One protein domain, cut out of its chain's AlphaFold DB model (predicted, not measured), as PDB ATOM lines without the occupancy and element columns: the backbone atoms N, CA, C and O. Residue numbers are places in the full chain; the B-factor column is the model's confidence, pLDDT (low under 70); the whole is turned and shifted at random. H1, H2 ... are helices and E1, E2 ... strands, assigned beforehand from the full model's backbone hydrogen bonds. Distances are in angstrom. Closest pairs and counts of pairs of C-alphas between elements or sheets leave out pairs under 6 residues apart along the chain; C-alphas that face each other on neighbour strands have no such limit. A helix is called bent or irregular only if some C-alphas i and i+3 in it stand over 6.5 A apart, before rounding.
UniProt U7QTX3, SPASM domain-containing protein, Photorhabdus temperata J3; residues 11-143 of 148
ATOM      1  N   VAL A  11     -54.397 -34.435  -7.427       97.44
ATOM      2  CA  VAL A  11     -55.443 -34.759  -6.463       97.44
ATOM      3  C   VAL A  11     -54.753 -35.144  -5.163       97.44
ATOM      4  O   VAL A  11     -53.811 -35.938  -5.191       97.44
ATOM      5  N   ASP A  12     -55.169 -34.563  -4.045       96.44
ATOM      6  CA  ASP A  12     -54.662 -34.948  -2.728       96.44
ATOM      7  C   ASP A  12     -55.445 -36.149  -2.135       96.44
ATOM      8  O   ASP A  12     -56.449 -36.579  -2.711       96.44
ATOM      9  N   PRO A  13     -55.016 -36.722  -0.993       96.81
ATOM     10  CA  PRO A  13     -55.666 -37.903  -0.417       96.81
ATOM     11  C   PRO A  13     -57.132 -37.723   0.001       96.81
ATOM     12  O   PRO A  13     -57.831 -38.721   0.146       96.81
ATOM     13  N   ILE A  14     -57.605 -36.488   0.206       96.50
ATOM     14  CA  ILE A  14     -59.011 -36.208   0.548       96.50
ATOM     15  C   ILE A  14     -59.854 -35.872  -0.691       96.50
ATOM     16  O   ILE A  14     -61.056 -35.620  -0.583       96.50
ATOM     17  N   GLY A  15     -59.247 -35.908  -1.879       96.94
ATOM     18  CA  GLY A  15     -59.907 -35.680  -3.159       96.94
ATOM     19  C   GLY A  15     -59.882 -34.227  -3.626       96.94
ATOM     20  O   GLY A  15     -60.528 -33.924  -4.631       96.94
ATOM     21  N   ASP A  16     -59.167 -33.327  -2.945       98.06
ATOM     22  CA  ASP A  16     -59.041 -31.944  -3.398       98.06
ATOM     23  C   ASP A  16     -58.158 -31.868  -4.642       98.06
ATOM     24  O   ASP A  16     -57.080 -32.462  -4.712       98.06
ATOM     25  N   VAL A  17     -58.617 -31.101  -5.628       97.81
ATOM     26  CA  VAL A  17     -57.955 -30.964  -6.926       97.81
ATOM     27  C   VAL A  17     -57.247 -29.623  -7.025       97.81
ATOM     28  O   VAL A  17     -57.819 -28.583  -6.708       97.81
ATOM     29  N   TYR A  18     -56.010 -29.651  -7.513       97.19
ATOM     30  CA  TYR A  18     -55.123 -28.497  -7.657       97.19
ATOM     31  C   TYR A  18     -54.432 -28.509  -9.032       97.19
ATOM     32  O   TYR A  18     -54.319 -29.570  -9.652       97.19
ATOM     33  N   PRO A  19     -53.893 -27.367  -9.505       94.69
ATOM     34  CA  PRO A  19     -53.203 -27.281 -10.789       94.69
ATOM     35  C   PRO A  19     -52.016 -28.230 -10.946       94.69
ATOM     36  O   PRO A  19     -51.728 -28.683 -12.046       94.69
ATOM     37  N   CYS A  20     -51.278 -28.482  -9.867       95.12
ATOM     38  CA  CYS A  20     -50.163 -29.418  -9.835       95.12
ATOM     39  C   CYS A  20     -49.772 -29.716  -8.386       95.12
ATOM     40  O   CYS A  20     -50.086 -28.942  -7.480       95.12
ATOM     41  N   ALA A  21     -48.984 -30.774  -8.187       95.38
ATOM     42  CA  ALA A  21     -48.562 -31.214  -6.856       95.38
ATOM     43  C   ALA A  21     -47.789 -30.139  -6.072       95.38
ATOM     44  O   ALA A  21     -47.813 -30.099  -4.847       95.38
ATOM     45  N   SER A  22     -47.108 -29.219  -6.769       95.44
ATOM     46  CA  SER A  22     -46.413 -28.112  -6.102       95.44
ATOM     47  C   SER A  22     -47.369 -27.118  -5.444       95.44
ATOM     48  O   SER A  22     -46.932 -26.404  -4.549       95.44
ATOM     49  N   LEU A  23     -48.626 -27.043  -5.875       95.38
ATOM     50  CA  LEU A  23     -49.641 -26.131  -5.343       95.38
ATOM     51  C   LEU A  23     -50.701 -26.851  -4.505       95.38
ATOM     52  O   LEU A  23     -51.681 -26.230  -4.104       95.38
ATOM     53  N   SER A  24     -50.509 -28.140  -4.224       95.50
ATOM     54  CA  SER A  24     -51.365 -28.874  -3.297       95.50
ATOM     55  C   SER A  24     -51.376 -28.212  -1.919       95.50
ATOM     56  O   SER A  24     -50.378 -27.627  -1.484       95.50
ATOM     57  N   ALA A  25     -52.525 -28.303  -1.249       93.88
ATOM     58  CA  ALA A  25     -52.802 -27.677   0.041       93.88
ATOM     59  C   ALA A  25     -52.728 -26.135   0.066       93.88
ATOM     60  O   ALA A  25     -52.769 -25.553   1.145       93.88
ATOM     61  N   GLN A  26     -52.646 -25.459  -1.090       95.19
ATOM     62  CA  GLN A  26     -52.819 -24.004  -1.177       95.19
ATOM     63  C   GLN A  26     -54.305 -23.698  -1.418       95.19
ATOM     64  O   GLN A  26     -54.801 -23.999  -2.509       95.19
ATOM     65  N   PRO A  27     -55.050 -23.156  -0.431       93.62
ATOM     66  CA  PRO A  27     -56.510 -23.060  -0.515       93.62
ATOM     67  C   PRO A  27     -57.004 -22.224  -1.694       93.62
ATOM     68  O   PRO A  27     -58.021 -22.533  -2.309       93.62
ATOM     69  N   ASP A  28     -56.264 -21.181  -2.042       93.25
ATOM     70  CA  ASP A  28     -56.528 -20.349  -3.203       93.25
ATOM     71  C   ASP A  28     -56.252 -21.084  -4.519       93.25
ATOM     72  O   ASP A  28     -56.943 -20.843  -5.496       93.25
ATOM     73  N   MET A  29     -55.330 -22.035  -4.586       95.00
ATOM     74  CA  MET A  29     -55.097 -22.795  -5.817       95.00
ATOM     75  C   MET A  29     -56.030 -23.997  -5.996       95.00
ATOM     76  O   MET A  29     -55.943 -24.671  -7.020       95.00
ATOM     77  N   LYS A  30     -56.944 -24.263  -5.060       96.44
ATOM     78  CA  LYS A  30     -57.908 -25.365  -5.153       96.44
ATOM     79  C   LYS A  30     -58.918 -25.144  -6.288       96.44
ATOM     80  O   LYS A  30     -59.518 -24.078  -6.414       96.44
ATOM     81  N   TYR A  31     -59.130 -26.172  -7.106       96.25
ATOM     82  CA  TYR A  31     -60.179 -26.213  -8.132       96.25
ATOM     83  C   TYR A  31     -61.518 -26.703  -7.566       96.25
ATOM     84  O   TYR A  31     -62.566 -26.268  -8.027       96.25
ATOM     85  N   GLY A  32     -61.479 -27.590  -6.569       97.00
ATOM     86  CA  GLY A  32     -62.645 -28.186  -5.910       97.00
ATOM     87  C   GLY A  32     -62.299 -29.564  -5.347       97.00
ATOM     88  O   GLY A  32     -61.131 -29.803  -5.038       97.00
ATOM     89  N   ASN A  33     -63.285 -30.453  -5.196       97.81
ATOM     90  CA  ASN A  33     -63.080 -31.796  -4.640       97.81
ATOM     91  C   ASN A  33     -63.817 -32.864  -5.468       97.81
ATOM     92  O   ASN A  33     -64.996 -32.701  -5.774       97.81
ATOM     93  N   LEU A  34     -63.142 -33.967  -5.801       97.19
ATOM     94  CA  LEU A  34     -63.689 -35.046  -6.640       97.19
ATOM     95  C   LEU A  34     -64.877 -35.793  -6.028       97.19
ATOM     96  O   LEU A  34     -65.629 -36.425  -6.763       97.19
ATOM     97  N   GLN A  35     -65.066 -35.735  -4.711       97.19
ATOM     98  CA  GLN A  35     -66.241 -36.319  -4.059       97.19
ATOM     99  C   GLN A  35     -67.521 -35.539  -4.395       97.19
ATOM    100  O   GLN A  35     -68.608 -36.107  -4.362       97.19
ATOM    101  N   ASN A  36     -67.385 -34.252  -4.738       97.38
ATOM    102  CA  ASN A  36     -68.505 -33.330  -4.939       97.38
ATOM    103  C   ASN A  36     -68.596 -32.780  -6.371       97.38
ATOM    104  O   ASN A  36     -69.588 -32.140  -6.714       97.38
ATOM    105  N   ASN A  37     -67.562 -32.965  -7.195       96.56
ATOM    106  CA  ASN A  37     -67.453 -32.360  -8.519       96.56
ATOM    107  C   ASN A  37     -66.913 -33.362  -9.543       96.56
ATOM    108  O   ASN A  37     -65.984 -34.123  -9.266       96.56
ATOM    109  N   SER A  38     -67.429 -33.300 -10.767       95.25
ATOM    110  CA  SER A  38     -66.830 -34.000 -11.902       95.25
ATOM    111  C   SER A  38     -65.508 -33.347 -12.325       95.25
ATOM    112  O   SER A  38     -65.304 -32.140 -12.184       95.25
ATOM    113  N   ILE A  39     -64.606 -34.129 -12.930       91.69
ATOM    114  CA  ILE A  39     -63.335 -33.606 -13.471       91.69
ATOM    115  C   ILE A  39     -63.587 -32.490 -14.494       91.69
ATOM    116  O   ILE A  39     -62.856 -31.502 -14.518       91.69
ATOM    117  N   LEU A  40     -64.629 -32.617 -15.323       90.75
ATOM    118  CA  LEU A  40     -64.954 -31.605 -16.326       90.75
ATOM    119  C   LEU A  40     -65.308 -30.262 -15.676       90.75
ATOM    120  O   LEU A  40     -64.783 -29.235 -16.103       90.75
ATOM    121  N   GLU A  41     -66.146 -30.257 -14.637       92.75
ATOM    122  CA  GLU A  41     -66.489 -29.039 -13.886       92.75
ATOM    123  C   GLU A  41     -65.243 -28.401 -13.265       92.75
ATOM    124  O   GLU A  41     -65.002 -27.208 -13.437       92.75
ATOM    125  N   LEU A  42     -64.393 -29.207 -12.626       94.38
ATOM    126  CA  LEU A  42     -63.162 -28.728 -11.994       94.38
ATOM    127  C   LEU A  42     -62.199 -28.092 -13.004       94.38
ATOM    128  O   LEU A  42     -61.658 -27.013 -12.761       94.38
ATOM    129  N   MET A  43     -62.001 -28.732 -14.158       89.81
ATOM    130  CA  MET A  43     -61.046 -28.278 -15.176       89.81
ATOM    131  C   MET A  43     -61.568 -27.105 -16.019       89.81
ATOM    132  O   MET A  43     -60.773 -26.351 -16.598       89.81
ATOM    133  N   THR A  44     -62.890 -26.929 -16.089       88.88
ATOM    134  CA  THR A  44     -63.542 -25.794 -16.768       88.88
ATOM    135  C   THR A  44     -63.846 -24.624 -15.834       88.88
ATOM    136  O   THR A  44     -64.141 -23.529 -16.316       88.88
ATOM    137  N   GLY A  45     -63.693 -24.805 -14.520       89.38
ATOM    138  CA  GLY A  45     -63.859 -23.752 -13.525       89.38
ATOM    139  C   GLY A  45     -62.927 -22.554 -13.739       89.38
ATOM    140  O   GLY A  45     -61.869 -22.647 -14.372       89.38
ATOM    141  N   THR A  46     -63.307 -21.404 -13.175       89.69
ATOM    142  CA  THR A  46     -62.594 -20.124 -13.347       89.69
ATOM    143  C   THR A  46     -61.119 -20.226 -12.967       89.69
ATOM    144  O   THR A  46     -60.258 -19.822 -13.744       89.69
ATOM    145  N   ARG A  47     -60.798 -20.819 -11.808       89.94
ATOM    146  CA  ARG A  47     -59.410 -20.960 -11.330       89.94
ATOM    147  C   ARG A  47     -58.562 -21.817 -12.273       89.94
ATOM    148  O   ARG A  47     -57.449 -21.423 -12.615       89.94
ATOM    149  N   ALA A  48     -59.100 -22.955 -12.715       90.81
ATOM    150  CA  ALA A  48     -58.420 -23.846 -13.647       90.81
ATOM    151  C   ALA A  48     -58.196 -23.181 -15.003       90.81
ATOM    152  O   ALA A  48     -57.102 -23.253 -15.557       90.81
ATOM    153  N   THR A  49     -59.207 -22.474 -15.510       88.19
ATOM    154  CA  THR A  49     -59.099 -21.705 -16.749       88.19
ATOM    155  C   THR A  49     -58.016 -20.637 -16.639       88.19
ATOM    156  O   THR A  49     -57.101 -20.633 -17.454       88.19
ATOM    157  N   LEU A  50     -58.043 -19.807 -15.594       86.31
ATOM    158  CA  LEU A  50     -57.058 -18.745 -15.371       86.31
ATOM    159  C   LEU A  50     -55.618 -19.268 -15.271       86.31
ATOM    160  O   LEU A  50     -54.700 -18.654 -15.814       86.31
ATOM    161  N   TYR A  51     -55.414 -20.408 -14.607       88.50
ATOM    162  CA  TYR A  51     -54.096 -21.036 -14.519       88.50
ATOM    163  C   TYR A  51     -53.613 -21.555 -15.883       88.50
ATOM    164  O   TYR A  51     -52.439 -21.404 -16.231       88.50
ATOM    165  N   ARG A  52     -54.515 -22.152 -16.672       85.38
ATOM    166  CA  ARG A  52     -54.224 -22.714 -18.000       85.38
ATOM    167  C   ARG A  52     -54.002 -21.648 -19.065       85.38
ATOM    168  O   ARG A  52     -53.133 -21.818 -19.910       85.38
ATOM    169  N   THR A  53     -54.732 -20.541 -19.005       81.44
ATOM    170  CA  THR A  53     -54.668 -19.449 -19.986       81.44
ATOM    171  C   THR A  53     -53.823 -18.276 -19.497       81.44
ATOM    172  O   THR A  53     -54.099 -17.129 -19.843       81.44
ATOM    173  N   ARG A  54     -52.801 -18.540 -18.672       82.50
ATOM    174  CA  ARG A  54     -51.904 -17.513 -18.130       82.50
ATOM    175  C   ARG A  54     -51.310 -16.655 -19.250       82.50
ATOM    176  O   ARG A  54     -50.608 -17.153 -20.140       82.50
ATOM    177  N   GLU A  55     -51.577 -15.357 -19.165       79.56
ATOM    178  CA  GLU A  55     -51.167 -14.371 -20.158       79.56
ATOM    179  C   GLU A  55     -49.652 -14.178 -20.207       79.56
ATOM    180  O   GLU A  55     -48.921 -14.482 -19.261       79.56
ATOM    181  N   SER A  56     -49.167 -13.685 -21.348       76.19
ATOM    182  CA  SER A  56     -47.754 -13.367 -21.531       76.19
ATOM    183  C   SER A  56     -47.407 -12.003 -20.964       76.19
ATOM    184  O   SER A  56     -48.062 -11.022 -21.276       76.19
ATOM    185  N   PHE A  57     -46.301 -11.930 -20.226       82.75
ATOM    186  CA  PHE A  57     -45.731 -10.660 -19.778       82.75
ATOM    187  C   PHE A  57     -44.958  -9.983 -20.911       82.75
ATOM    188  O   PHE A  57     -44.235 -10.667 -21.642       82.75
ATOM    189  N   ASP A  58     -44.993  -8.653 -20.982       84.81
ATOM    190  CA  ASP A  58     -44.243  -7.859 -21.970       84.81
ATOM    191  C   ASP A  58     -42.755  -8.219 -22.003       84.81
ATOM    192  O   ASP A  58     -42.149  -8.405 -23.060       84.81
ATOM    193  N   SER A  59     -42.151  -8.379 -20.821       88.25
ATOM    194  CA  SER A  59     -40.737  -8.759 -20.717       88.25
ATOM    195  C   SER A  59     -40.452 -10.173 -21.232       88.25
ATOM    196  O   SER A  59     -39.347 -10.434 -21.699       88.25
ATOM    197  N   CYS A  60     -41.433 -11.079 -21.197       89.25
ATOM    198  CA  CYS A  60     -41.299 -12.409 -21.785       89.25
ATOM    199  C   CYS A  60     -41.501 -12.379 -23.301       89.25
ATOM    200  O   CYS A  60     -40.772 -13.074 -23.995       89.25
ATOM    201  N   GLN A  61     -42.412 -11.554 -23.826       85.94
ATOM    202  CA  GLN A  61     -42.622 -11.419 -25.278       85.94
ATOM    203  C   GLN A  61     -41.367 -10.921 -26.009       85.94
ATOM    204  O   GLN A  61     -41.119 -11.310 -27.144       85.94
ATOM    205  N   LYS A  62     -40.555 -10.093 -25.342       90.25
ATOM    206  CA  LYS A  62     -39.296  -9.549 -25.881       90.25
ATOM    207  C   LYS A  62     -38.064 -10.406 -25.555       90.25
ATOM    208  O   LYS A  62     -36.955 -10.064 -25.952       90.25
ATOM    209  N   CYS A  63     -38.220 -11.493 -24.798       90.94
ATOM    210  CA  CYS A  63     -37.098 -12.316 -24.348       90.94
ATOM    211  C   CYS A  63     -36.715 -13.355 -25.407       90.94
ATOM    212  O   CYS A  63     -37.528 -14.211 -25.750       90.94
ATOM    213  N   LYS A  64     -35.445 -13.365 -25.845       90.62
ATOM    214  CA  LYS A  64     -34.959 -14.356 -26.824       90.62
ATOM    215  C   LYS A  64     -35.113 -15.808 -26.356       90.62
ATOM    216  O   LYS A  64     -35.294 -16.682 -27.189       90.62
ATOM    217  N   TRP A  65     -35.127 -16.063 -25.043       91.06
ATOM    218  CA  TRP A  65     -35.276 -17.402 -24.449       91.06
ATOM    219  C   TRP A  65     -36.719 -17.826 -24.168       91.06
ATOM    220  O   TRP A  65     -36.947 -18.889 -23.584       91.06
ATOM    221  N   GLN A  66     -37.712 -17.019 -24.548       88.31
ATOM    222  CA  GLN A  66     -39.114 -17.339 -24.270       88.31
ATOM    223  C   GLN A  66     -39.547 -18.664 -24.913       88.31
ATOM    224  O   GLN A  66     -40.296 -19.402 -24.279       88.31
ATOM    225  N   HIS A  67     -39.010 -19.010 -26.083       85.06
ATOM    226  CA  HIS A  67     -39.274 -20.272 -26.781       85.06
ATOM    227  C   HIS A  67     -38.708 -21.517 -26.070       85.06
ATOM    228  O   HIS A  67     -39.025 -22.636 -26.457       85.06
ATOM    229  N   VAL A  68     -37.848 -21.332 -25.061       88.44
ATOM    230  CA  VAL A  68     -37.267 -22.416 -24.250       88.44
ATOM    231  C   VAL A  68     -37.991 -22.528 -22.914       88.44
ATOM    232  O   VAL A  68     -38.361 -23.614 -22.481       88.44
ATOM    233  N   CYS A  69     -38.181 -21.401 -22.221       89.94
ATOM    234  CA  CYS A  69     -38.725 -21.414 -20.862       89.94
ATOM    235  C   CYS A  69     -40.244 -21.234 -20.802       89.94
ATOM    236  O   CYS A  69     -40.853 -21.497 -19.765       89.94
ATOM    237  N   HIS A  70     -40.852 -20.712 -21.870       87.69
ATOM    238  CA  HIS A  70     -42.264 -20.347 -21.968       87.69
ATOM    239  C   HIS A  70     -42.761 -19.416 -20.840       87.69
ATOM    240  O   HIS A  70     -43.947 -19.392 -20.530       87.69
ATOM    241  N   GLY A  71     -41.896 -18.615 -20.211       88.44
ATOM    242  CA  GLY A  71     -42.263 -17.771 -19.059       88.44
ATOM    243  C   GLY A  71     -42.195 -18.471 -17.695       88.44
ATOM    244  O   GLY A  71     -42.600 -17.893 -16.682       88.44
ATOM    245  N   GLY A  72     -41.657 -19.693 -17.664       91.12
ATOM    246  CA  GLY A  72     -41.326 -20.449 -16.460       91.12
ATOM    247  C   GLY A  72     -42.534 -20.935 -15.654       91.12
ATOM    248  O   GLY A  72     -43.677 -20.854 -16.094       91.12
ATOM    249  N   CYS A  73     -42.276 -21.479 -14.464       92.75
ATOM    250  CA  CYS A  73     -43.259 -22.213 -13.669       92.75
ATOM    251  C   CYS A  73     -44.209 -21.273 -12.897       92.75
ATOM    252  O   CYS A  73     -43.740 -20.544 -12.015       92.75
ATOM    253  N   PRO A  74     -45.540 -21.333 -13.124       91.62
ATOM    254  CA  PRO A  74     -46.506 -20.539 -12.362       91.62
ATOM    255  C   PRO A  74     -46.501 -20.880 -10.866       91.62
ATOM    256  O   PRO A  74     -46.664 -19.993 -10.039       91.62
ATOM    257  N   ALA A  75     -46.247 -22.143 -10.501       94.12
ATOM    258  CA  ALA A  75     -46.161 -22.550  -9.099       94.12
ATOM    259  C   ALA A  75     -44.956 -21.933  -8.371       94.12
ATOM    260  O   ALA A  75     -45.043 -21.629  -7.184       94.12
ATOM    261  N   ARG A  76     -43.834 -21.712  -9.070       94.94
ATOM    262  CA  ARG A  76     -42.696 -20.973  -8.501       94.94
ATOM    263  C   ARG A  76     -42.993 -19.487  -8.390       94.94
ATOM    264  O   ARG A  76     -42.640 -18.893  -7.382       94.94
ATOM    265  N   ALA A  77     -43.644 -18.907  -9.399       92.38
ATOM    266  CA  ALA A  77     -44.096 -17.522  -9.324       92.38
ATOM    267  C   ALA A  77     -45.006 -17.317  -8.105       92.38
ATOM    268  O   ALA A  77     -44.746 -16.429  -7.309       92.38
ATOM    269  N   TYR A  78     -45.971 -18.213  -7.898       93.56
ATOM    270  CA  TYR A  78     -46.834 -18.207  -6.723       93.56
ATOM    271  C   TYR A  78     -46.039 -18.250  -5.409       93.56
ATOM    272  O   TYR A  78     -46.120 -17.327  -4.610       93.56
ATOM    273  N   LYS A  79     -45.219 -19.289  -5.205       94.06
ATOM    274  CA  LYS A  79     -44.540 -19.531  -3.920       94.06
ATOM    275  C   LYS A  79     -43.529 -18.463  -3.518       94.06
ATOM    276  O   LYS A  79     -43.263 -18.310  -2.333       94.06
ATOM    277  N   TYR A  80     -42.914 -17.805  -4.495       94.50
ATOM    278  CA  TYR A  80     -41.782 -16.914  -4.247       94.50
ATOM    279  C   TYR A  80     -42.066 -15.450  -4.601       94.50
ATOM    280  O   TYR A  80     -41.238 -14.605  -4.282       94.50
ATOM    281  N   ASN A  81     -43.206 -15.139  -5.232       87.88
ATOM    282  CA  ASN A  81     -43.601 -13.773  -5.589       87.88
ATOM    283  C   ASN A  81     -45.051 -13.494  -5.157       87.88
ATOM    284  O   ASN A  81     -45.964 -13.483  -5.989       87.88
ATOM    285  N   ASP A  82     -45.240 -13.258  -3.859       87.69
ATOM    286  CA  ASP A  82     -46.475 -12.727  -3.263       87.69
ATOM    287  C   ASP A  82     -47.749 -13.526  -3.585       87.69
ATOM    288  O   ASP A  82     -48.809 -12.948  -3.825       87.69
ATOM    289  N   ASN A  83     -47.662 -14.861  -3.629       90.44
ATOM    290  CA  ASN A  83     -48.797 -15.745  -3.930       90.44
ATOM    291  C   ASN A  83     -49.473 -15.416  -5.275       90.44
ATOM    292  O   ASN A  83     -50.673 -15.624  -5.468       90.44
ATOM    293  N   ASN A  84     -48.700 -14.907  -6.239       88.12
ATOM    294  CA  ASN A  84     -49.223 -14.440  -7.514       88.12
ATOM    295  C   ASN A  84     -48.699 -15.275  -8.693       88.12
ATOM    296  O   ASN A  84     -47.543 -15.177  -9.117       88.12
ATOM    297  N   ILE A  85     -49.592 -16.067  -9.292       88.06
ATOM    298  CA  ILE A  85     -49.298 -16.856 -10.501       88.06
ATOM    299  C   ILE A  85     -49.032 -15.987 -11.743       88.06
ATOM    300  O   ILE A  85     -48.443 -16.469 -12.712       88.06
ATOM    301  N   TYR A  86     -49.426 -14.713 -11.728       85.88
ATOM    302  CA  TYR A  86     -49.214 -13.735 -12.800       85.88
ATOM    303  C   TYR A  86     -47.904 -12.955 -12.650       85.88
ATOM    304  O   TYR A  86     -47.705 -11.948 -13.315       85.88
ATOM    305  N   ASN A  87     -46.980 -13.419 -11.815       87.44
ATOM    306  CA  ASN A  87     -45.608 -12.923 -11.821       87.44
ATOM    307  C   ASN A  87     -44.715 -13.791 -12.701       87.44
ATOM    308  O   ASN A  87     -45.035 -14.946 -12.977       87.44
ATOM    309  N   LYS A  88     -43.564 -13.264 -13.130       87.81
ATOM    310  CA  LYS A  88     -42.519 -14.093 -13.748       87.81
ATOM    311  C   LYS A  88     -42.076 -15.188 -12.785       87.81
ATOM    312  O   LYS A  88     -42.163 -15.048 -11.571       87.81
ATOM    313  N   ASP A  89     -41.556 -16.269 -13.346       91.88
ATOM    314  CA  ASP A  89     -40.833 -17.257 -12.556       91.88
ATOM    315  C   ASP A  89     -39.711 -16.584 -11.755       91.88
ATOM    316  O   ASP A  89     -38.909 -15.841 -12.326       91.88
ATOM    317  N   TYR A  90     -39.647 -16.865 -10.455       93.81
ATOM    318  CA  TYR A  90     -38.616 -16.354  -9.555       93.81
ATOM    319  C   TYR A  90     -37.195 -16.613 -10.080       93.81
ATOM    320  O   TYR A  90     -36.327 -15.746 -10.008       93.81
ATOM    321  N   TYR A  91     -36.964 -17.766 -10.718       95.25
ATOM    322  CA  TYR A  91     -35.656 -18.108 -11.280       95.25
ATOM    323  C   TYR A  91     -35.402 -17.538 -12.679       95.25
ATOM    324  O   TYR A  91     -34.387 -17.874 -13.287       95.25
ATOM    325  N   CYS A  92     -36.271 -16.673 -13.210       94.50
ATOM    326  CA  CYS A  92     -36.100 -16.083 -14.538       94.50
ATOM    327  C   CYS A  92     -34.697 -15.470 -14.766       94.50
ATOM    328  O   CYS A  92     -34.096 -15.806 -15.790       94.50
ATOM    329  N   PRO A  93     -34.114 -14.672 -13.843       95.31
ATOM    330  CA  PRO A  93     -32.768 -14.121 -14.035       95.31
ATOM    331  C   PRO A  93     -31.675 -15.198 -14.103       95.31
ATOM    332  O   PRO A  93     -30.745 -15.100 -14.903       95.31
ATOM    333  N   SER A  94     -31.792 -16.240 -13.278       97.00
ATOM    334  CA  SER A  94     -30.828 -17.345 -13.232       97.00
ATOM    335  C   SER A  94     -30.917 -18.213 -14.482       97.00
ATOM    336  O   SER A  94     -29.895 -18.505 -15.096       97.00
ATOM    337  N   LEU A  95     -32.136 -18.568 -14.901       95.69
ATOM    338  CA  LEU A  95     -32.382 -19.321 -16.131       95.69
ATOM    339  C   LEU A  95     -31.831 -18.578 -17.346       95.69
ATOM    340  O   LEU A  95     -31.145 -19.186 -18.158       95.69
ATOM    341  N   TYR A  96     -32.042 -17.261 -17.427       95.88
ATOM    342  CA  TYR A  96     -31.480 -16.438 -18.498       95.88
ATOM    343  C   TYR A  96     -29.953 -16.578 -18.577       95.88
ATOM    344  O   TYR A  96     -29.420 -16.891 -19.636       95.88
ATOM    345  N   LYS A  97     -29.245 -16.419 -17.451       97.94
ATOM    346  CA  LYS A  97     -27.777 -16.556 -17.399       97.94
ATOM    347  C   LYS A  97     -27.301 -17.962 -17.770       97.94
ATOM    348  O   LYS A  97     -26.277 -18.103 -18.434       97.94
ATOM    349  N   ILE A  98     -28.030 -18.993 -17.346       97.81
ATOM    350  CA  ILE A  98     -27.728 -20.384 -17.701       97.81
ATOM    351  C   ILE A  98     -27.880 -20.585 -19.213       97.81
ATOM    352  O   ILE A  98     -26.992 -21.163 -19.832       97.81
ATOM    353  N   TYR A  99     -28.952 -20.076 -19.821       95.62
ATOM    354  CA  TYR A  99     -29.170 -20.201 -21.263       95.62
ATOM    355  C   TYR A  99     -28.138 -19.422 -22.085       95.62
ATOM    356  O   TYR A  99     -27.595 -19.995 -23.024       95.62
ATOM    357  N   GLU A 100     -27.769 -18.196 -21.685       96.69
ATOM    358  CA  GLU A 100     -26.637 -17.467 -22.294       96.69
ATOM    359  C   GLU A 100     -25.352 -18.297 -22.251       96.69
ATOM    360  O   GLU A 100     -24.614 -18.396 -23.233       96.69
ATOM    361  N   HIS A 101     -25.067 -18.901 -21.094       97.25
ATOM    362  CA  HIS A 101     -23.878 -19.720 -20.936       97.25
ATOM    363  C   HIS A 101     -23.920 -20.931 -21.869       97.25
ATOM    364  O   HIS A 101     -22.933 -21.195 -22.551       97.25
ATOM    365  N   ILE A 102     -25.043 -21.650 -21.920       96.00
ATOM    366  CA  ILE A 102     -25.211 -22.821 -22.787       96.00
ATOM    367  C   ILE A 102     -25.058 -22.427 -24.259       96.00
ATOM    368  O   ILE A 102     -24.259 -23.048 -24.956       96.00
ATOM    369  N   GLU A 103     -25.747 -21.378 -24.718       94.56
ATOM    370  CA  GLU A 103     -25.655 -20.871 -26.094       94.56
ATOM    371  C   GLU A 103     -24.208 -20.573 -26.484       94.56
ATOM    372  O   GLU A 103     -23.715 -21.061 -27.500       94.56
ATOM    373  N   ARG A 104     -23.485 -19.845 -25.627       96.19
ATOM    374  CA  ARG A 104     -22.071 -19.538 -25.846       96.19
ATOM    375  C   ARG A 104     -21.221 -20.806 -25.984       96.19
ATOM    376  O   ARG A 104     -20.399 -20.885 -26.893       96.19
ATOM    377  N   ARG A 105     -21.419 -21.810 -25.118       97.44
ATOM    378  CA  ARG A 105     -20.664 -23.081 -25.166       97.44
ATOM    379  C   ARG A 105     -20.989 -23.923 -26.397       97.44
ATOM    380  O   ARG A 105     -20.112 -24.638 -26.879       97.44
ATOM    381  N   LEU A 106     -22.225 -23.863 -26.889       94.75
ATOM    382  CA  LEU A 106     -22.623 -24.527 -28.131       94.75
ATOM    383  C   LEU A 106     -21.984 -23.839 -29.344       94.75
ATOM    384  O   LEU A 106     -21.372 -24.514 -30.172       94.75
ATOM    385  N   ASN A 107     -22.003 -22.505 -29.381       94.38
ATOM    386  CA  ASN A 107     -21.374 -21.721 -30.446       94.38
ATOM    387  C   ASN A 107     -19.857 -21.963 -30.535       94.38
ATOM    388  O   ASN A 107     -19.331 -22.137 -31.630       94.38
ATOM    389  N   GLU A 108     -19.158 -22.067 -29.399       96.62
ATOM    390  CA  GLU A 108     -17.727 -22.432 -29.347       96.62
ATOM    391  C   GLU A 108     -17.424 -23.807 -29.968       96.62
ATOM    392  O   GLU A 108     -16.295 -24.071 -30.375       96.62
ATOM    393  N   LYS A 109     -18.426 -24.688 -30.048       96.12
ATOM    394  CA  LYS A 109     -18.334 -26.009 -30.682       96.12
ATOM    395  C   LYS A 109     -18.837 -26.019 -32.129       96.12
ATOM    396  O   LYS A 109     -18.942 -27.091 -32.715       96.12
ATOM    397  N   GLY A 110     -19.177 -24.860 -32.695       95.00
ATOM    398  CA  GLY A 110     -19.774 -24.753 -34.029       95.00
ATOM    399  C   GLY A 110     -21.222 -25.249 -34.105       95.00
ATOM    400  O   GLY A 110     -21.733 -25.470 -35.199       95.00
ATOM    401  N   LEU A 111     -21.893 -25.432 -32.962       92.69
ATOM    402  CA  LEU A 111     -23.289 -25.856 -32.892       92.69
ATOM    403  C   LEU A 111     -24.178 -24.625 -32.719       92.69
ATOM    404  O   LEU A 111     -24.235 -24.045 -31.639       92.69
ATOM    405  N   THR A 112     -24.881 -24.236 -33.781       84.94
ATOM    406  CA  THR A 112     -25.833 -23.120 -33.747       84.94
ATOM    407  C   THR A 112     -27.261 -23.650 -33.679       84.94
ATOM    408  O   THR A 112     -27.619 -24.607 -34.368       84.94
ATOM    409  N   ALA A 113     -28.081 -23.052 -32.812       76.19
ATOM    410  CA  ALA A 113     -29.487 -23.417 -32.712       76.19
ATOM    411  C   ALA A 113     -30.219 -23.049 -34.012       76.19
ATOM    412  O   ALA A 113     -30.050 -21.950 -34.548       76.19
ATOM    413  N   SER A 114     -31.046 -23.965 -34.514       78.19
ATOM    414  CA  SER A 114     -31.950 -23.669 -35.623       78.19
ATOM    415  C   SER A 114     -33.039 -22.685 -35.184       78.19
ATOM    416  O   SER A 114     -33.280 -22.468 -33.993       78.19
ATOM    417  N   LYS A 115     -33.725 -22.077 -36.160       78.44
ATOM    418  CA  LYS A 115     -34.887 -21.231 -35.870       78.44
ATOM    419  C   LYS A 115     -35.940 -22.048 -35.103       78.44
ATOM    420  O   LYS A 115     -36.230 -23.170 -35.528       78.44
ATOM    421  N   PRO A 116     -36.528 -21.511 -34.018       74.19
ATOM    422  CA  PRO A 116     -37.609 -22.189 -33.315       74.19
ATOM    423  C   PRO A 116     -38.767 -22.505 -34.266       74.19
ATOM    424  O   PRO A 116     -39.153 -21.661 -35.072       74.19
ATOM    425  N   TYR A 117     -39.331 -23.709 -34.160       73.06
ATOM    426  CA  TYR A 117     -40.570 -24.053 -34.856       73.06
ATOM    427  C   TYR A 117     -41.749 -23.284 -34.257       73.06
ATOM    428  O   TYR A 117     -41.787 -23.054 -33.048       73.06
ATOM    429  N   ASP A 118     -42.771 -23.000 -35.064       69.25
ATOM    430  CA  ASP A 118     -43.983 -22.290 -34.618       69.25
ATOM    431  C   ASP A 118     -44.662 -22.968 -33.416       69.25
ATOM    432  O   ASP A 118     -45.209 -22.307 -32.532       69.25
ATOM    433  N   LYS A 119     -44.559 -24.299 -33.322       67.00
ATOM    434  CA  LYS A 119     -45.102 -25.090 -32.204       67.00
ATOM    435  C   LYS A 119     -44.394 -24.836 -30.867       67.00
ATOM    436  O   LYS A 119     -44.992 -25.056 -29.822       67.00
ATOM    437  N   HIS A 120     -43.148 -24.355 -30.869       66.75
ATOM    438  CA  HIS A 120     -42.456 -23.931 -29.643       66.75
ATOM    439  C   HIS A 120     -42.983 -22.593 -29.116       66.75
ATOM    440  O   HIS A 120     -42.727 -22.221 -27.977       66.75
ATOM    441  N   MET A 121     -43.729 -21.854 -29.934       67.00
ATOM    442  CA  MET A 121     -44.311 -20.571 -29.551       67.00
ATOM    443  C   MET A 121     -45.787 -20.697 -29.158       67.00
ATOM    444  O   MET A 121     -46.391 -19.711 -28.735       67.00
ATOM    445  N   SER A 122     -46.365 -21.896 -29.264       65.19
ATOM    446  CA  SER A 122     -47.762 -22.174 -28.942       65.19
ATOM    447  C   SER A 122     -47.933 -22.870 -27.587       65.19
ATOM    448  O   SER A 122     -47.005 -23.001 -26.790       65.19
ATOM    449  N   ASP A 123     -49.162 -23.295 -27.305       60.22
ATOM    450  CA  ASP A 123     -49.533 -24.110 -26.149       60.22
ATOM    451  C   ASP A 123     -49.032 -25.562 -26.210       60.22
ATOM    452  O   ASP A 123     -49.252 -26.317 -25.264       60.22
ATOM    453  N   GLY A 124     -48.369 -25.956 -27.304       58.50
ATOM    454  CA  GLY A 124     -47.943 -27.333 -27.556       58.50
ATOM    455  C   GLY A 124     -49.085 -28.291 -27.923       58.50
ATOM    456  O   GLY A 124     -48.821 -29.469 -28.139       58.50
ATOM    457  N   LEU A 125     -50.329 -27.804 -28.028       57.91
ATOM    458  CA  LEU A 125     -51.549 -28.593 -28.261       57.91
ATOM    459  C   LEU A 125     -52.254 -28.258 -29.585       57.91
ATOM    460  O   LEU A 125     -53.357 -28.752 -29.829       57.91
ATOM    461  N   LEU A 126     -51.628 -27.442 -30.440       56.62
ATOM    462  CA  LEU A 126     -52.164 -26.976 -31.725       56.62
ATOM    463  C   LEU A 126     -52.836 -28.095 -32.541       56.62
ATOM    464  O   LEU A 126     -52.155 -28.940 -33.124       56.62
ATOM    465  N   GLY A 127     -54.170 -28.044 -32.621       52.78
ATOM    466  CA  GLY A 127     -54.987 -28.948 -33.439       52.78
ATOM    467  C   GLY A 127     -55.258 -30.323 -32.824       52.78
ATOM    468  O   GLY A 127     -55.662 -31.225 -33.549       52.78
ATOM    469  N   THR A 128     -55.019 -30.506 -31.523       54.94
ATOM    470  CA  THR A 128     -55.342 -31.757 -30.820       54.94
ATOM    471  C   THR A 128     -56.742 -31.710 -30.206       54.94
ATOM    472  O   THR A 128     -57.119 -30.712 -29.593       54.94
ATOM    473  N   ASP A 129     -57.482 -32.822 -30.276       48.81
ATOM    474  CA  ASP A 129     -58.770 -32.995 -29.573       48.81
ATOM    475  C   ASP A 129     -58.614 -33.011 -28.038       48.81
ATOM    476  O   ASP A 129     -59.594 -32.953 -27.299       48.81
ATOM    477  N   ALA A 130     -57.372 -33.066 -27.541       49.88
ATOM    478  CA  ALA A 130     -57.036 -32.904 -26.129       49.88
ATOM    479  C   ALA A 130     -57.235 -31.458 -25.632       49.88
ATOM    480  O   ALA A 130     -57.204 -31.204 -24.426       49.88
ATOM    481  N   PHE A 131     -57.443 -30.500 -26.542       53.38
ATOM    482  CA  PHE A 131     -57.806 -29.141 -26.180       53.38
ATOM    483  C   PHE A 131     -59.267 -29.098 -25.716       53.38
ATOM    484  O   PHE A 131     -60.197 -29.256 -26.505       53.38
ATOM    485  N   LEU A 132     -59.486 -28.825 -24.426       53.19
ATOM    486  CA  LEU A 132     -60.812 -28.464 -23.928       53.19
ATOM    487  C   LEU A 132     -61.226 -27.130 -24.565       53.19
ATOM    488  O   LEU A 132     -60.875 -26.055 -24.072       53.19
ATOM    489  N   GLU A 133     -61.973 -27.191 -25.669       51.38
ATOM    490  CA  GLU A 133     -62.535 -26.015 -26.325       51.38
ATOM    491  C   GLU A 133     -63.558 -25.346 -25.401       51.38
ATOM    492  O   GLU A 133     -64.753 -25.646 -25.421       51.38
ATOM    493  N   ILE A 134     -63.097 -24.373 -24.610       47.59
ATOM    494  CA  ILE A 134     -63.943 -23.606 -23.686       47.59
ATOM    495  C   ILE A 134     -65.161 -23.020 -24.426       47.59
ATOM    496  O   ILE A 134     -66.255 -22.985 -23.876       47.59
ATOM    497  N   LYS A 135     -65.017 -22.628 -25.704       46.25
ATOM    498  CA  LYS A 135     -66.124 -22.127 -26.541       46.25
ATOM    499  C   LYS A 135     -67.207 -23.177 -26.840       46.25
ATOM    500  O   LYS A 135     -68.373 -22.798 -26.864       46.25
ATOM    501  N   LYS A 136     -66.871 -24.462 -27.012       45.91
ATOM    502  CA  LYS A 136     -67.868 -25.541 -27.179       45.91
ATOM    503  C   LYS A 136     -68.610 -25.850 -25.878       45.91
ATOM    504  O   LYS A 136     -69.771 -26.236 -25.920       45.91
ATOM    505  N   HIS A 137     -67.971 -25.626 -24.731       44.16
ATOM    506  CA  HIS A 137     -68.576 -25.831 -23.413       44.16
ATOM    507  C   HIS A 137     -69.214 -24.561 -22.814       44.16
ATOM    508  O   HIS A 137     -69.841 -24.631 -21.759       44.16
ATOM    509  N   LYS A 138     -69.140 -23.410 -23.505       39.75
ATOM    510  CA  LYS A 138     -69.802 -22.153 -23.102       39.75
ATOM    511  C   LYS A 138     -71.326 -22.234 -23.070       39.75
ATOM    512  O   LYS A 138     -71.926 -21.516 -22.280       39.75
ATOM    513  N   SER A 139     -71.953 -23.106 -23.860       37.91
ATOM    514  CA  SER A 139     -73.410 -23.298 -23.808       37.91
ATOM    515  C   SER A 139     -73.890 -23.838 -22.456       37.91
ATOM    516  O   SER A 139     -75.023 -23.568 -22.086       37.91
ATOM    517  N   LYS A 140     -73.023 -24.509 -21.680       39.81
ATOM    518  CA  LYS A 140     -73.304 -24.922 -20.292       39.81
ATOM    519  C   LYS A 140     -72.869 -23.902 -19.232       39.81
ATOM    520  O   LYS A 140     -73.287 -24.007 -18.088       39.81
ATOM    521  N   LEU A 141     -72.055 -22.906 -19.590       38.56
ATOM    522  CA  LEU A 141     -71.614 -21.846 -18.669       38.56
ATOM    523  C   LEU A 141     -72.699 -20.782 -18.424       38.56
ATOM    524  O   LEU A 141     -72.634 -20.094 -17.415       38.56
ATOM    525  N   ILE A 142     -73.686 -20.638 -19.317       33.78
ATOM    526  CA  ILE A 142     -74.747 -19.621 -19.186       33.78
ATOM    527  C   ILE A 142     -75.889 -20.093 -18.267       33.78
ATOM    528  O   ILE A 142     -76.507 -19.264 -17.606       33.78
ATOM    529  N   GLU A 143     -76.134 -21.402 -18.136       30.81
ATOM    530  CA  GLU A 143     -77.170 -21.914 -17.220       30.81
ATOM    531  C   GLU A 143     -76.757 -21.844 -15.738       30.81
ATOM    532  O   GLU A 143     -77.608 -21.646 -14.880       30.81
TER     533      GLU A 143
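What this domain is: This is residues 11 to 143 of the 148 residues of the protein "SPASM domain-containing protein" of Photorhabdus temperata J3 (UniProt U7QTX3). A long, loosely built string of mostly short helices runs from one end, where E1, its looped neighbourhood and H1 and H2 lie, through H3, H4 and H5 to the long helix H6, which forms an arm toward the other end; residues 105 to 110 stick out there. The chain then folds back along the length through H7 to H8, which ends near H1. The printed part has 133 residues, with one named strand and then eight named helices, E1 H1 H2 H3 H4 H5 H6 H7 H8, and under half of the residues are in these elements. The class is mostly helix; the whole is loose, with a radius of gyration of the C-alphas of 18.1 A, and elongated, spanning 58 by 33 by 27 A.

How they stand to each other: E1, residues 16 to 18, pairs with no named strand, but its residues 16 to 17 form a short antiparallel pairing with residues 32 to 33. The closest C-alphas of E1 and H1, residues 39 to 44, are those of Val 17 and Leu 42, 7.6 A apart. H2, residues 46 to 52, is close to H1 but not clearly touching, with Leu 42 and Ala 48 closest at 7.0 A between C-alphas; their lines are about perpendicular at 81 degrees. H2 is also close to H5, residues 74 to 80, but not clearly touching: the closest C-alphas, those of Tyr 51 and Pro 74, are 7.9 A apart. H3, residues 58 to 61, is close to H4, residues 66 to 69, but not clearly touching; the closest C-alphas, of Cys 60 and Gln 66, are 5.9 A apart. H4 and H6, residues 92 to 107, are near each other. H4 and H7, residues 118 to 121, only just touch, with 3 pairs of C-alphas within 8 A, the closest being His 67 and His 120 at 5.6 A. H8, residues 134 to 141, is close to H1 but not clearly touching, with the C-alphas of Thr 44 and Ile 134 closest at 7.3 A. Every O i to N i+4 pair is within hydrogen-bond range in H1, H2, H5 and H6; H8 has 1 of 4, beside 4 of 5 O i to N i+3 pairs, and H3, H4 and H7 are too short for an O i to N i+4 pair.

Where its parts are: E1 begins at C-alpha 16, (-59.041, -31.944, -3.398). H6 is the longest helix, 22.4 A from C-alpha 92 to C-alpha 107 at (-21.374, -21.721, -30.446). H5 measures 10.1 A, H2 9.9 A and H1 8.5 A. H8 measures 9.3 A to C-alpha 141 at (-71.614, -21.846, -18.669), and is irregular, but only just: C-alphas 136 and 139 are 6.9 A apart.

The domain as a whole: The two C-alphas farthest apart, those of Glu 108 and Glu 143, are 60.7 A apart. The printed part has no cut. The links E1 to H1, H5 to H6 and H7 to H8 are long. Mean pLDDT of the printed part is 83.7, and residues 118 to 143 are under 70.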